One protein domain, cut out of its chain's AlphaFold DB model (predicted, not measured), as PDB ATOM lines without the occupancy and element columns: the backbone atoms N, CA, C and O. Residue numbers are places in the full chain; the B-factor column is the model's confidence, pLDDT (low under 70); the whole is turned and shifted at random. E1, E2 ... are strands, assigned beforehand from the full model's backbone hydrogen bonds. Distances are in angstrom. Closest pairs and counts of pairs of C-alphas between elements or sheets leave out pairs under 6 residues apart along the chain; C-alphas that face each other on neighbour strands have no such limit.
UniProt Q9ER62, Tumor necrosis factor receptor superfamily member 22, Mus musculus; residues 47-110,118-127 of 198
ATOM      1  N   LYS A  47      40.854 -31.188   9.974       88.18
ATOM      2  CA  LYS A  47      40.637 -29.899   9.316       88.18
ATOM      3  C   LYS A  47      40.205 -28.860  10.341       88.18
ATOM      4  O   LYS A  47      39.171 -29.022  10.984       88.18
ATOM      5  N   CYS A  48      40.969 -27.776  10.443       94.49
ATOM      6  CA  CYS A  48      40.597 -26.646  11.281       94.49
ATOM      7  C   CYS A  48      39.336 -25.930  10.763       94.49
ATOM      8  O   CYS A  48      39.058 -25.955   9.556       94.49
ATOM      9  N   PRO A  49      38.569 -25.282  11.658       94.81
ATOM     10  CA  PRO A  49      37.489 -24.382  11.274       94.81
ATOM     11  C   PRO A  49      37.959 -23.266  10.328       94.81
ATOM     12  O   PRO A  49      39.144 -22.945  10.237       94.81
ATOM     13  N   ALA A  50      37.016 -22.635   9.626       95.66
ATOM     14  CA  ALA A  50      37.325 -21.465   8.808       95.66
ATOM     15  C   ALA A  50      37.892 -20.324   9.676       95.66
ATOM     16  O   ALA A  50      37.339 -20.021  10.731       95.66
ATOM     17  N   GLY A  51      38.972 -19.687   9.214       97.01
ATOM     18  CA  GLY A  51      39.696 -18.659   9.977       97.01
ATOM     19  C   GLY A  51      40.792 -19.211  10.898       97.01
ATOM     20  O   GLY A  51      41.423 -18.437  11.619       97.01
ATOM     21  N   GLU A  52      41.035 -20.522  10.859       97.99
ATOM     22  CA  GLU A  52      42.090 -21.190  11.618       97.99
ATOM     23  C   GLU A  52      42.999 -22.036  10.713       97.99
ATOM     24  O   GLU A  52      42.609 -22.474   9.627       97.99
ATOM     25  N   TYR A  53      44.216 -22.294  11.184       96.54
ATOM     26  CA  TYR A  53      45.224 -23.116  10.526       96.54
ATOM     27  C   TYR A  53      45.810 -24.137  11.501       96.54
ATOM     28  O   TYR A  53      45.852 -23.914  12.708       96.54
ATOM     29  N   TRP A  54      46.269 -25.271  10.979       95.00
ATOM     30  CA  TRP A  54      46.870 -26.326  11.791       95.00
ATOM     31  C   TRP A  54      48.351 -26.043  12.042       95.00
ATOM     32  O   TRP A  54      49.113 -25.811  11.102       95.00
ATOM     33  N   SER A  55      48.774 -26.088  13.302       94.41
ATOM     34  CA  SER A  55      50.176 -25.961  13.693       94.41
ATOM     35  C   SER A  55      50.425 -26.702  15.001       94.41
ATOM     36  O   SER A  55      49.656 -26.544  15.939       94.41
ATOM     37  N   LYS A  56      51.502 -27.497  15.081       90.74
ATOM     38  CA  LYS A  56      51.893 -28.250  16.294       90.74
ATOM     39  C   LYS A  56      50.737 -29.043  16.932       90.74
ATOM     40  O   LYS A  56      50.488 -28.937  18.127       90.74
ATOM     41  N   ASP A  57      50.026 -29.812  16.114       91.27
ATOM     42  CA  ASP A  57      48.906 -30.662  16.531       91.27
ATOM     43  C   ASP A  57      47.690 -29.934  17.137       91.27
ATOM     44  O   ASP A  57      46.838 -30.548  17.783       91.27
ATOM     45  N   VAL A  58      47.579 -28.621  16.908       94.68
ATOM     46  CA  VAL A  58      46.442 -27.800  17.336       94.68
ATOM     47  C   VAL A  58      45.982 -26.863  16.215       94.68
ATOM     48  O   VAL A  58      46.737 -26.533  15.300       94.68
ATOM     49  N   CYS A  59      44.727 -26.412  16.276       96.97
ATOM     50  CA  CYS A  59      44.258 -25.321  15.418       96.97
ATOM     51  C   CYS A  59      44.569 -23.967  16.045       96.97
ATOM     52  O   CYS A  59      44.280 -23.752  17.218       96.97
ATOM     53  N   CYS A  60      45.106 -23.050  15.253       98.05
ATOM     54  CA  CYS A  60      45.430 -21.683  15.637       98.05
ATOM     55  C   CYS A  60      44.618 -20.693  14.809       98.05
ATOM     56  O   CYS A  60      44.391 -20.914  13.624       98.05
ATOM     57  N   LYS A  61      44.227 -19.566  15.402       98.53
ATOM     58  CA  LYS A  61      43.572 -18.471  14.676       98.53
ATOM     59  C   LYS A  61      44.548 -17.781  13.735       98.53
ATOM     60  O   LYS A  61      45.691 -17.523  14.115       98.53
ATOM     61  N   ASN A  62      44.069 -17.449  12.540       98.59
ATOM     62  CA  ASN A  62      44.837 -16.720  11.539       98.59
ATOM     63  C   ASN A  62      45.296 -15.347  12.055       98.59
ATOM     64  O   ASN A  62      44.640 -14.709  12.881       98.59
ATOM     65  N   CYS A  63      46.411 -14.873  11.513       98.69
ATOM     66  CA  CYS A  63      46.825 -13.484  11.625       98.69
ATOM     67  C   CYS A  63      46.002 -12.617  10.670       98.69
ATOM     68  O   CYS A  63      45.683 -13.058   9.568       98.69
ATOM     69  N   SER A  64      45.675 -11.389  11.071       98.57
ATOM     70  CA  SER A  64      44.927 -10.451  10.228       98.57
ATOM     71  C   SER A  64      45.742  -9.979   9.021       98.57
ATOM     72  O   SER A  64      46.976 -10.030   9.026       98.57
ATOM     73  N   ALA A  65      45.061  -9.416   8.022       98.65
ATOM     74  CA  ALA A  65      45.711  -8.633   6.969       98.65
ATOM     75  C   ALA A  65      46.705  -7.599   7.548       98.65
ATOM     76  O   ALA A  65      46.491  -7.036   8.626       98.65
ATOM     77  N   GLY A  66      47.814  -7.358   6.847       98.69
ATOM     78  CA  GLY A  66      48.904  -6.505   7.326       98.69
ATOM     79  C   GLY A  66      49.822  -7.136   8.368       98.69
ATOM     80  O   GLY A  66      50.720  -6.456   8.874       98.69
ATOM     81  N   THR A  67      49.619  -8.415   8.690       98.85
ATOM     82  CA  THR A  67      50.455  -9.172   9.623       98.85
ATOM     83  C   THR A  67      50.757 -10.583   9.118       98.85
ATOM     84  O   THR A  67      50.105 -11.064   8.186       98.85
ATOM     85  N   PHE A  68      51.741 -11.234   9.737       98.67
ATOM     86  CA  PHE A  68      52.147 -12.623   9.502       98.67
ATOM     87  C   PHE A  68      52.430 -13.341  10.834       98.67
ATOM     88  O   PHE A  68      52.582 -12.692  11.872       98.67
ATOM     89  N   VAL A  69      52.498 -14.672  10.821       98.60
ATOM     90  CA  VAL A  69      52.759 -15.517  11.996       98.60
ATOM     91  C   VAL A  69      54.246 -15.472  12.349       98.60
ATOM     92  O   VAL A  69      55.067 -16.131  11.717       98.60
ATOM     93  N   LYS A  70      54.594 -14.751  13.416       98.38
ATOM     94  CA  LYS A  70      55.940 -14.792  14.009       98.38
ATOM     95  C   LYS A  70      56.144 -16.057  14.842       98.38
ATOM     96  O   LYS A  70      57.208 -16.669  14.805       98.38
ATOM     97  N   ALA A  71      55.123 -16.442  15.608       98.12
ATOM     98  CA  ALA A  71      55.110 -17.675  16.385       98.12
ATOM     99  C   ALA A  71      53.692 -18.269  16.408       98.12
ATOM    100  O   ALA A  71      52.734 -17.521  16.620       98.12
ATOM    101  N   PRO A  72      53.526 -19.589  16.204       97.50
ATOM    102  CA  PRO A  72      52.213 -20.227  16.253       97.50
ATOM    103  C   PRO A  72      51.638 -20.224  17.672       97.50
ATOM    104  O   PRO A  72      52.358 -20.013  18.649       97.50
ATOM    105  N   CYS A  73      50.335 -20.474  17.784       97.76
ATOM    106  CA  CYS A  73      49.691 -20.639  19.079       97.76
ATOM    107  C   CYS A  73      50.172 -21.918  19.787       97.76
ATOM    108  O   CYS A  73      50.536 -22.903  19.146       97.76
ATOM    109  N   GLU A  74      50.159 -21.902  21.117       96.45
ATOM    110  CA  GLU A  74      50.408 -23.094  21.943       96.45
ATOM    111  C   GLU A  74      49.106 -23.672  22.512       96.45
ATOM    112  O   GLU A  74      49.025 -24.855  22.828       96.45
ATOM    113  N   ILE A  75      48.070 -22.835  22.623       97.12
ATOM    114  CA  ILE A  75      46.754 -23.203  23.142       97.12
ATOM    115  C   ILE A  75      45.792 -23.356  21.951       97.12
ATOM    116  O   ILE A  75      45.696 -22.425  21.145       97.12
ATOM    117  N   PRO A  76      45.043 -24.469  21.835       96.33
ATOM    118  CA  PRO A  76      44.075 -24.662  20.759       96.33
ATOM    119  C   PRO A  76      43.076 -23.505  20.626       96.33
ATOM    120  O   PRO A  76      42.588 -22.970  21.622       96.33
ATOM    121  N   HIS A  77      42.746 -23.147  19.387       97.07
ATOM    122  CA  HIS A  77      41.796 -22.099  18.995       97.07
ATOM    123  C   HIS A  77      42.165 -20.685  19.480       97.07
ATOM    124  O   HIS A  77      41.315 -19.791  19.579       97.07
ATOM    125  N   THR A  78      43.448 -20.454  19.773       98.09
ATOM    126  CA  THR A  78      43.986 -19.127  20.103       98.09
ATOM    127  C   THR A  78      44.841 -18.576  18.969       98.09
ATOM    128  O   THR A  78      45.237 -19.298  18.055       98.09
ATOM    129  N   GLN A  79      45.079 -17.267  18.987       98.22
ATOM    130  CA  GLN A  79      45.965 -16.620  18.027       98.22
ATOM    131  C   GLN A  79      47.397 -16.688  18.553       98.22
ATOM    132  O   GLN A  79      47.643 -16.400  19.725       98.22
ATOM    133  N   GLY A  80      48.326 -17.083  17.685       97.50
ATOM    134  CA  GLY A  80      49.753 -16.996  17.976       97.50
ATOM    135  C   GLY A  80      50.245 -15.546  18.013       97.50
ATOM    136  O   GLY A  80      49.470 -14.587  18.004       97.50
ATOM    137  N   GLN A  81      51.562 -15.370  18.008       98.46
ATOM    138  CA  GLN A  81      52.152 -14.048  17.856       98.46
ATOM    139  C   GLN A  81      52.118 -13.632  16.384       98.46
ATOM    140  O   GLN A  81      52.822 -14.208  15.555       98.46
ATOM    141  N   CYS A  82      51.341 -12.594  16.086       98.69
ATOM    142  CA  CYS A  82      51.323 -11.957  14.775       98.69
ATOM    143  C   CYS A  82      52.185 -10.694  14.777       98.69
ATOM    144  O   CYS A  82      52.132  -9.896  15.715       98.69
ATOM    145  N   GLU A  83      52.965 -10.501  13.722       98.63
ATOM    146  CA  GLU A  83      53.840  -9.345  13.548       98.63
ATOM    147  C   GLU A  83      53.456  -8.565  12.293       98.63
ATOM    148  O   GLU A  83      52.993  -9.139  11.310       98.63
ATOM    149  N   LYS A  84      53.602  -7.237  12.342       98.71
ATOM    150  CA  LYS A  84      53.266  -6.361  11.216       98.71
ATOM    151  C   LYS A  84      54.204  -6.603  10.042       98.71
ATOM    152  O   LYS A  84      55.398  -6.817  10.233       98.71
ATOM    153  N   CYS A  85      53.668  -6.489   8.832       98.71
ATOM    154  CA  CYS A  85      54.487  -6.489   7.628       98.71
ATOM    155  C   CYS A  85      55.507  -5.344   7.657       98.71
ATOM    156  O   CYS A  85      55.187  -4.206   8.015       98.71
ATOM    157  N   HIS A  86      56.738  -5.653   7.256       97.93
ATOM    158  CA  HIS A  86      57.792  -4.661   7.082       97.93
ATOM    159  C   HIS A  86      57.529  -3.827   5.814       97.93
ATOM    160  O   HIS A  86      56.855  -4.313   4.897       97.93
ATOM    161  N   PRO A  87      58.069  -2.598   5.709       98.02
ATOM    162  CA  PRO A  87      57.982  -1.812   4.480       98.02
ATOM    163  C   PRO A  87      58.430  -2.618   3.252       98.02
ATOM    164  O   PRO A  87      59.460  -3.289   3.293       98.02
ATOM    165  N   GLY A  88      57.650  -2.563   2.169       98.01
ATOM    166  CA  GLY A  88      57.892  -3.367   0.964       98.01
ATOM    167  C   GLY A  88      57.308  -4.787   1.004       98.01
ATOM    168  O   GLY A  88      57.559  -5.564   0.081       98.01
ATOM    169  N   THR A  89      56.510  -5.119   2.026       98.74
ATOM    170  CA  THR A  89      55.762  -6.384   2.107       98.74
ATOM    171  C   THR A  89      54.303  -6.171   2.519       98.74
ATOM    172  O   THR A  89      53.983  -5.169   3.163       98.74
ATOM    173  N   PHE A  90      53.422  -7.113   2.174       98.77
ATOM    174  CA  PHE A  90      51.989  -7.034   2.449       98.77
ATOM    175  C   PHE A  90      51.329  -8.400   2.686       98.77
ATOM    176  O   PHE A  90      51.829  -9.443   2.265       98.77
ATOM    177  N   THR A  91      50.164  -8.390   3.331       98.72
ATOM    178  CA  THR A  91      49.203  -9.502   3.346       98.72
ATOM    179  C   THR A  91      47.790  -8.939   3.219       98.72
ATOM    180  O   THR A  91      47.356  -8.128   4.033       98.72
ATOM    181  N   GLU A  92      47.057  -9.339   2.177       98.38
ATOM    182  CA  GLU A  92      45.741  -8.753   1.858       98.38
ATOM    183  C   GLU A  92      44.607  -9.284   2.746       98.38
ATOM    184  O   GLU A  92      43.607  -8.607   2.978       98.38
ATOM    185  N   LYS A  93      44.749 -10.516   3.240       98.21
ATOM    186  CA  LYS A  93      43.701 -11.242   3.961       98.21
ATOM    187  C   LYS A  93      44.256 -11.898   5.213       98.21
ATOM    188  O   LYS A  93      45.472 -11.994   5.402       98.21
ATOM    189  N   ASP A  94      43.334 -12.397   6.026       98.45
ATOM    190  CA  ASP A  94      43.663 -13.269   7.140       98.45
ATOM    191  C   ASP A  94      44.452 -14.477   6.639       98.45
ATOM    192  O   ASP A  94      44.080 -15.124   5.656       98.45
ATOM    193  N   ASN A  95      45.572 -14.753   7.291       98.27
ATOM    194  CA  ASN A  95      46.575 -15.668   6.781       98.27
ATOM    195  C   ASN A  95      47.287 -16.429   7.905       98.27
ATOM    196  O   ASN A  95      47.138 -16.140   9.091       98.27
ATOM    197  N   TYR A  96      48.073 -17.413   7.494       97.41
ATOM    198  CA  TYR A  96      48.915 -18.250   8.345       97.41
ATOM    199  C   TYR A  96      50.361 -18.274   7.825       97.41
ATOM    200  O   TYR A  96      51.085 -19.249   8.018       97.41
ATOM    201  N   LEU A  97      50.756 -17.224   7.098       98.13
ATOM    202  CA  LEU A  97      52.073 -17.123   6.480       98.13
ATOM    203  C   LEU A  97      53.136 -16.877   7.550       98.13
ATOM    204  O   LEU A  97      52.889 -16.167   8.521       98.13
ATOM    205  N   ASP A  98      54.326 -17.422   7.342       97.32
ATOM    206  CA  ASP A  98      55.515 -17.200   8.172       97.32
ATOM    207  C   ASP A  98      56.258 -15.897   7.826       97.32
ATOM    208  O   ASP A  98      57.145 -15.467   8.562       97.32
ATOM    209  N   ALA A  99      55.872 -15.243   6.730       98.19
ATOM    210  CA  ALA A  99      56.330 -13.926   6.317       98.19
ATOM    211  C   ALA A  99      55.272 -13.224   5.449       98.19
ATOM    212  O   ALA A  99      54.424 -13.858   4.823       98.19
ATOM    213  N   CYS A 100      55.338 -11.895   5.377       98.68
ATOM    214  CA  CYS A 100      54.523 -11.139   4.427       98.68
ATOM    215  C   CYS A 100      55.032 -11.295   2.985       98.68
ATOM    216  O   CYS A 100      56.209 -11.556   2.742       98.68
ATOM    217  N   ILE A 101      54.136 -11.096   2.020       98.52
ATOM    218  CA  ILE A 101      54.410 -11.215   0.585       98.52
ATOM    219  C   ILE A 101      55.156  -9.963   0.116       98.52
ATOM    220  O   ILE A 101      54.808  -8.855   0.513       98.52
ATOM    221  N   LEU A 102      56.178 -10.114  -0.727       98.41
ATOM    222  CA  LEU A 102      56.875  -8.975  -1.333       98.41
ATOM    223  C   LEU A 102      55.937  -8.191  -2.254       98.41
ATOM    224  O   LEU A 102      55.214  -8.783  -3.049       98.41
ATOM    225  N   CYS A 103      55.988  -6.861  -2.182       98.35
ATOM    226  CA  CYS A 103      55.209  -6.017  -3.084       98.35
ATOM    227  C   CYS A 103      55.676  -6.190  -4.538       98.35
ATOM    228  O   CYS A 103      56.872  -6.060  -4.828       98.35
ATOM    229  N   SER A 104      54.740  -6.389  -5.464       95.99
ATOM    230  CA  SER A 104      55.008  -6.448  -6.904       95.99
ATOM    231  C   SER A 104      55.601  -5.136  -7.393       95.99
ATOM    232  O   SER A 104      55.293  -4.091  -6.831       95.99
ATOM    233  N   THR A 105      56.437  -5.142  -8.432       94.97
ATOM    234  CA  THR A 105      56.965  -3.932  -9.098       94.97
ATOM    235  C   THR A 105      56.258  -3.672 -10.417       94.97
ATOM    236  O   THR A 105      55.936  -4.618 -11.121       94.97
ATOM    237  N   CYS A 106      56.074  -2.401 -10.782       94.47
ATOM    238  CA  CYS A 106      55.577  -2.063 -12.113       94.47
ATOM    239  C   CYS A 106      56.676  -2.240 -13.160       94.47
ATOM    240  O   CYS A 106      57.814  -1.812 -12.949       94.47
ATOM    241  N   ASP A 107      56.314  -2.823 -14.299       93.35
ATOM    242  CA  ASP A 107      57.225  -2.985 -15.427       93.35
ATOM    243  C   ASP A 107      57.606  -1.643 -16.065       93.35
ATOM    244  O   ASP A 107      56.975  -0.605 -15.862       93.35
ATOM    245  N   LYS A 108      58.636  -1.668 -16.916       93.59
ATOM    246  CA  LYS A 108      59.154  -0.482 -17.623       93.59
ATOM    247  C   LYS A 108      58.106   0.286 -18.442       93.59
ATOM    248  O   LYS A 108      58.236   1.499 -18.581       93.59
ATOM    249  N   ASP A 109      57.094  -0.399 -18.973       94.75
ATOM    250  CA  ASP A 109      56.036   0.182 -19.815       94.75
ATOM    251  C   ASP A 109      54.767   0.497 -19.004       94.75
ATOM    252  O   ASP A 109      53.745   0.927 -19.544       94.75
ATOM    253  N   GLN A 110      54.849   0.301 -17.688       95.62
ATOM    254  CA  GLN A 110      53.796   0.566 -16.728       95.62
ATOM    255  C   GLN A 110      54.144   1.767 -15.842       95.62
ATOM    256  O   GLN A 110      55.275   2.265 -15.794       95.62
ATOM    257  N   ALA A 118      50.877  -2.299   3.919       98.48
ATOM    258  CA  ALA A 118      50.872  -3.561   4.662       98.48
ATOM    259  C   ALA A 118      49.699  -4.486   4.263       98.48
ATOM    260  O   ALA A 118      49.821  -5.701   4.350       98.48
ATOM    261  N   THR A 119      48.575  -3.938   3.795       98.60
ATOM    262  CA  THR A 119      47.344  -4.689   3.488       98.60
ATOM    263  C   THR A 119      47.030  -4.798   1.997       98.60
ATOM    264  O   THR A 119      45.985  -5.331   1.636       98.60
ATOM    265  N   SER A 120      47.862  -4.254   1.111       98.33
ATOM    266  CA  SER A 120      47.559  -4.235  -0.322       98.33
ATOM    267  C   SER A 120      48.817  -4.183  -1.166       98.33
ATOM    268  O   SER A 120      49.702  -3.372  -0.896       98.33
ATOM    269  N   ASP A 121      48.837  -4.966  -2.240       98.26
ATOM    270  CA  ASP A 121      49.909  -4.882  -3.224       98.26
ATOM    271  C   ASP A 121      49.896  -3.541  -3.971       98.26
ATOM    272  O   ASP A 121      48.857  -2.876  -4.095       98.26
ATOM    273  N   ARG A 122      51.055  -3.180  -4.520       97.20
ATOM    274  CA  ARG A 122      51.187  -2.094  -5.485       97.20
ATOM    275  C   ARG A 122      50.364  -2.410  -6.728       97.20
ATOM    276  O   ARG A 122      50.417  -3.508  -7.275       97.20
ATOM    277  N   LYS A 123      49.631  -1.408  -7.207       95.80
ATOM    278  CA  LYS A 123      48.858  -1.495  -8.447       95.80
ATOM    279  C   LYS A 123      49.557  -0.723  -9.550       95.80
ATOM    280  O   LYS A 123      49.972   0.423  -9.358       95.80
ATOM    281  N   CYS A 124      49.622  -1.352 -10.711       95.25
ATOM    282  CA  CYS A 124      50.245  -0.818 -11.909       95.25
ATOM    283  C   CYS A 124      49.213  -0.715 -13.032       95.25
ATOM    284  O   CYS A 124      48.214  -1.434 -13.035       95.25
ATOM    285  N   GLN A 125      49.456   0.186 -13.978       95.35
ATOM    286  CA  GLN A 125      48.715   0.267 -15.234       95.35
ATOM    287  C   GLN A 125      49.676   0.543 -16.391       95.35
ATOM    288  O   GLN A 125      50.765   1.072 -16.170       95.35
ATOM    289  N   CYS A 126      49.282   0.237 -17.627       96.28
ATOM    290  CA  CYS A 126      50.052   0.666 -18.793       96.28
ATOM    291  C   CYS A 126      50.125   2.194 -18.878       96.28
ATOM    292  O   CYS A 126      49.118   2.877 -18.679       96.28
ATOM    293  N   ARG A 127      51.312   2.722 -19.202       96.19
ATOM    294  CA  ARG A 127      51.525   4.165 -19.391       96.19
ATOM    295  C   ARG A 127      50.621   4.723 -20.488       96.19
ATOM    296  O   ARG A 127      50.179   4.007 -21.384       96.19
TER     297      ARG A 127
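This is residues 47 to 110 and 118 to 127 of the 198 residues of the protein "Tumor necrosis factor receptor superfamily member 22" of Mus musculus (UniProt Q9ER62). With little regular structure, this is a rod made mostly of loops, with the hairpin E1 and E2 towards one end, the hairpin E3 and E4 next along it, and strand E5 at the other end. The 74 printed residues include no named helix and five strands, E1 to E5 in order, holding only 21 residues; the class is all strand, in two antiparallel pairs plus E5. The whole is loose, radius of gyration of the C-alphas 15.0 A, spanning 50 by 22 by 14 A.

E1, residues 52 to 55, begins at C-alpha (42.090, -21.190, 11.618). E2 is residues 58 to 61, E3 67 to 71, 11.8 A long, and E4 81 to 84. E5, residues 123 to 126, 10.6 A long, ends at C-alpha (50.052, 0.666, -18.793).

In hairpin E1 and E2, N 53 and O 60 are 2.8 A apart, within hydrogen-bond range. In hairpin E3 and E4, N 68 and O 83 are 2.9 A apart, also within range. E2 and E3 are apart. E5 pairs with no named strand.

Residues 111 to 117 are not printed; C-alphas 110 and 118 are 22.0 A apart. No printed residue is under 70 in pLDDT.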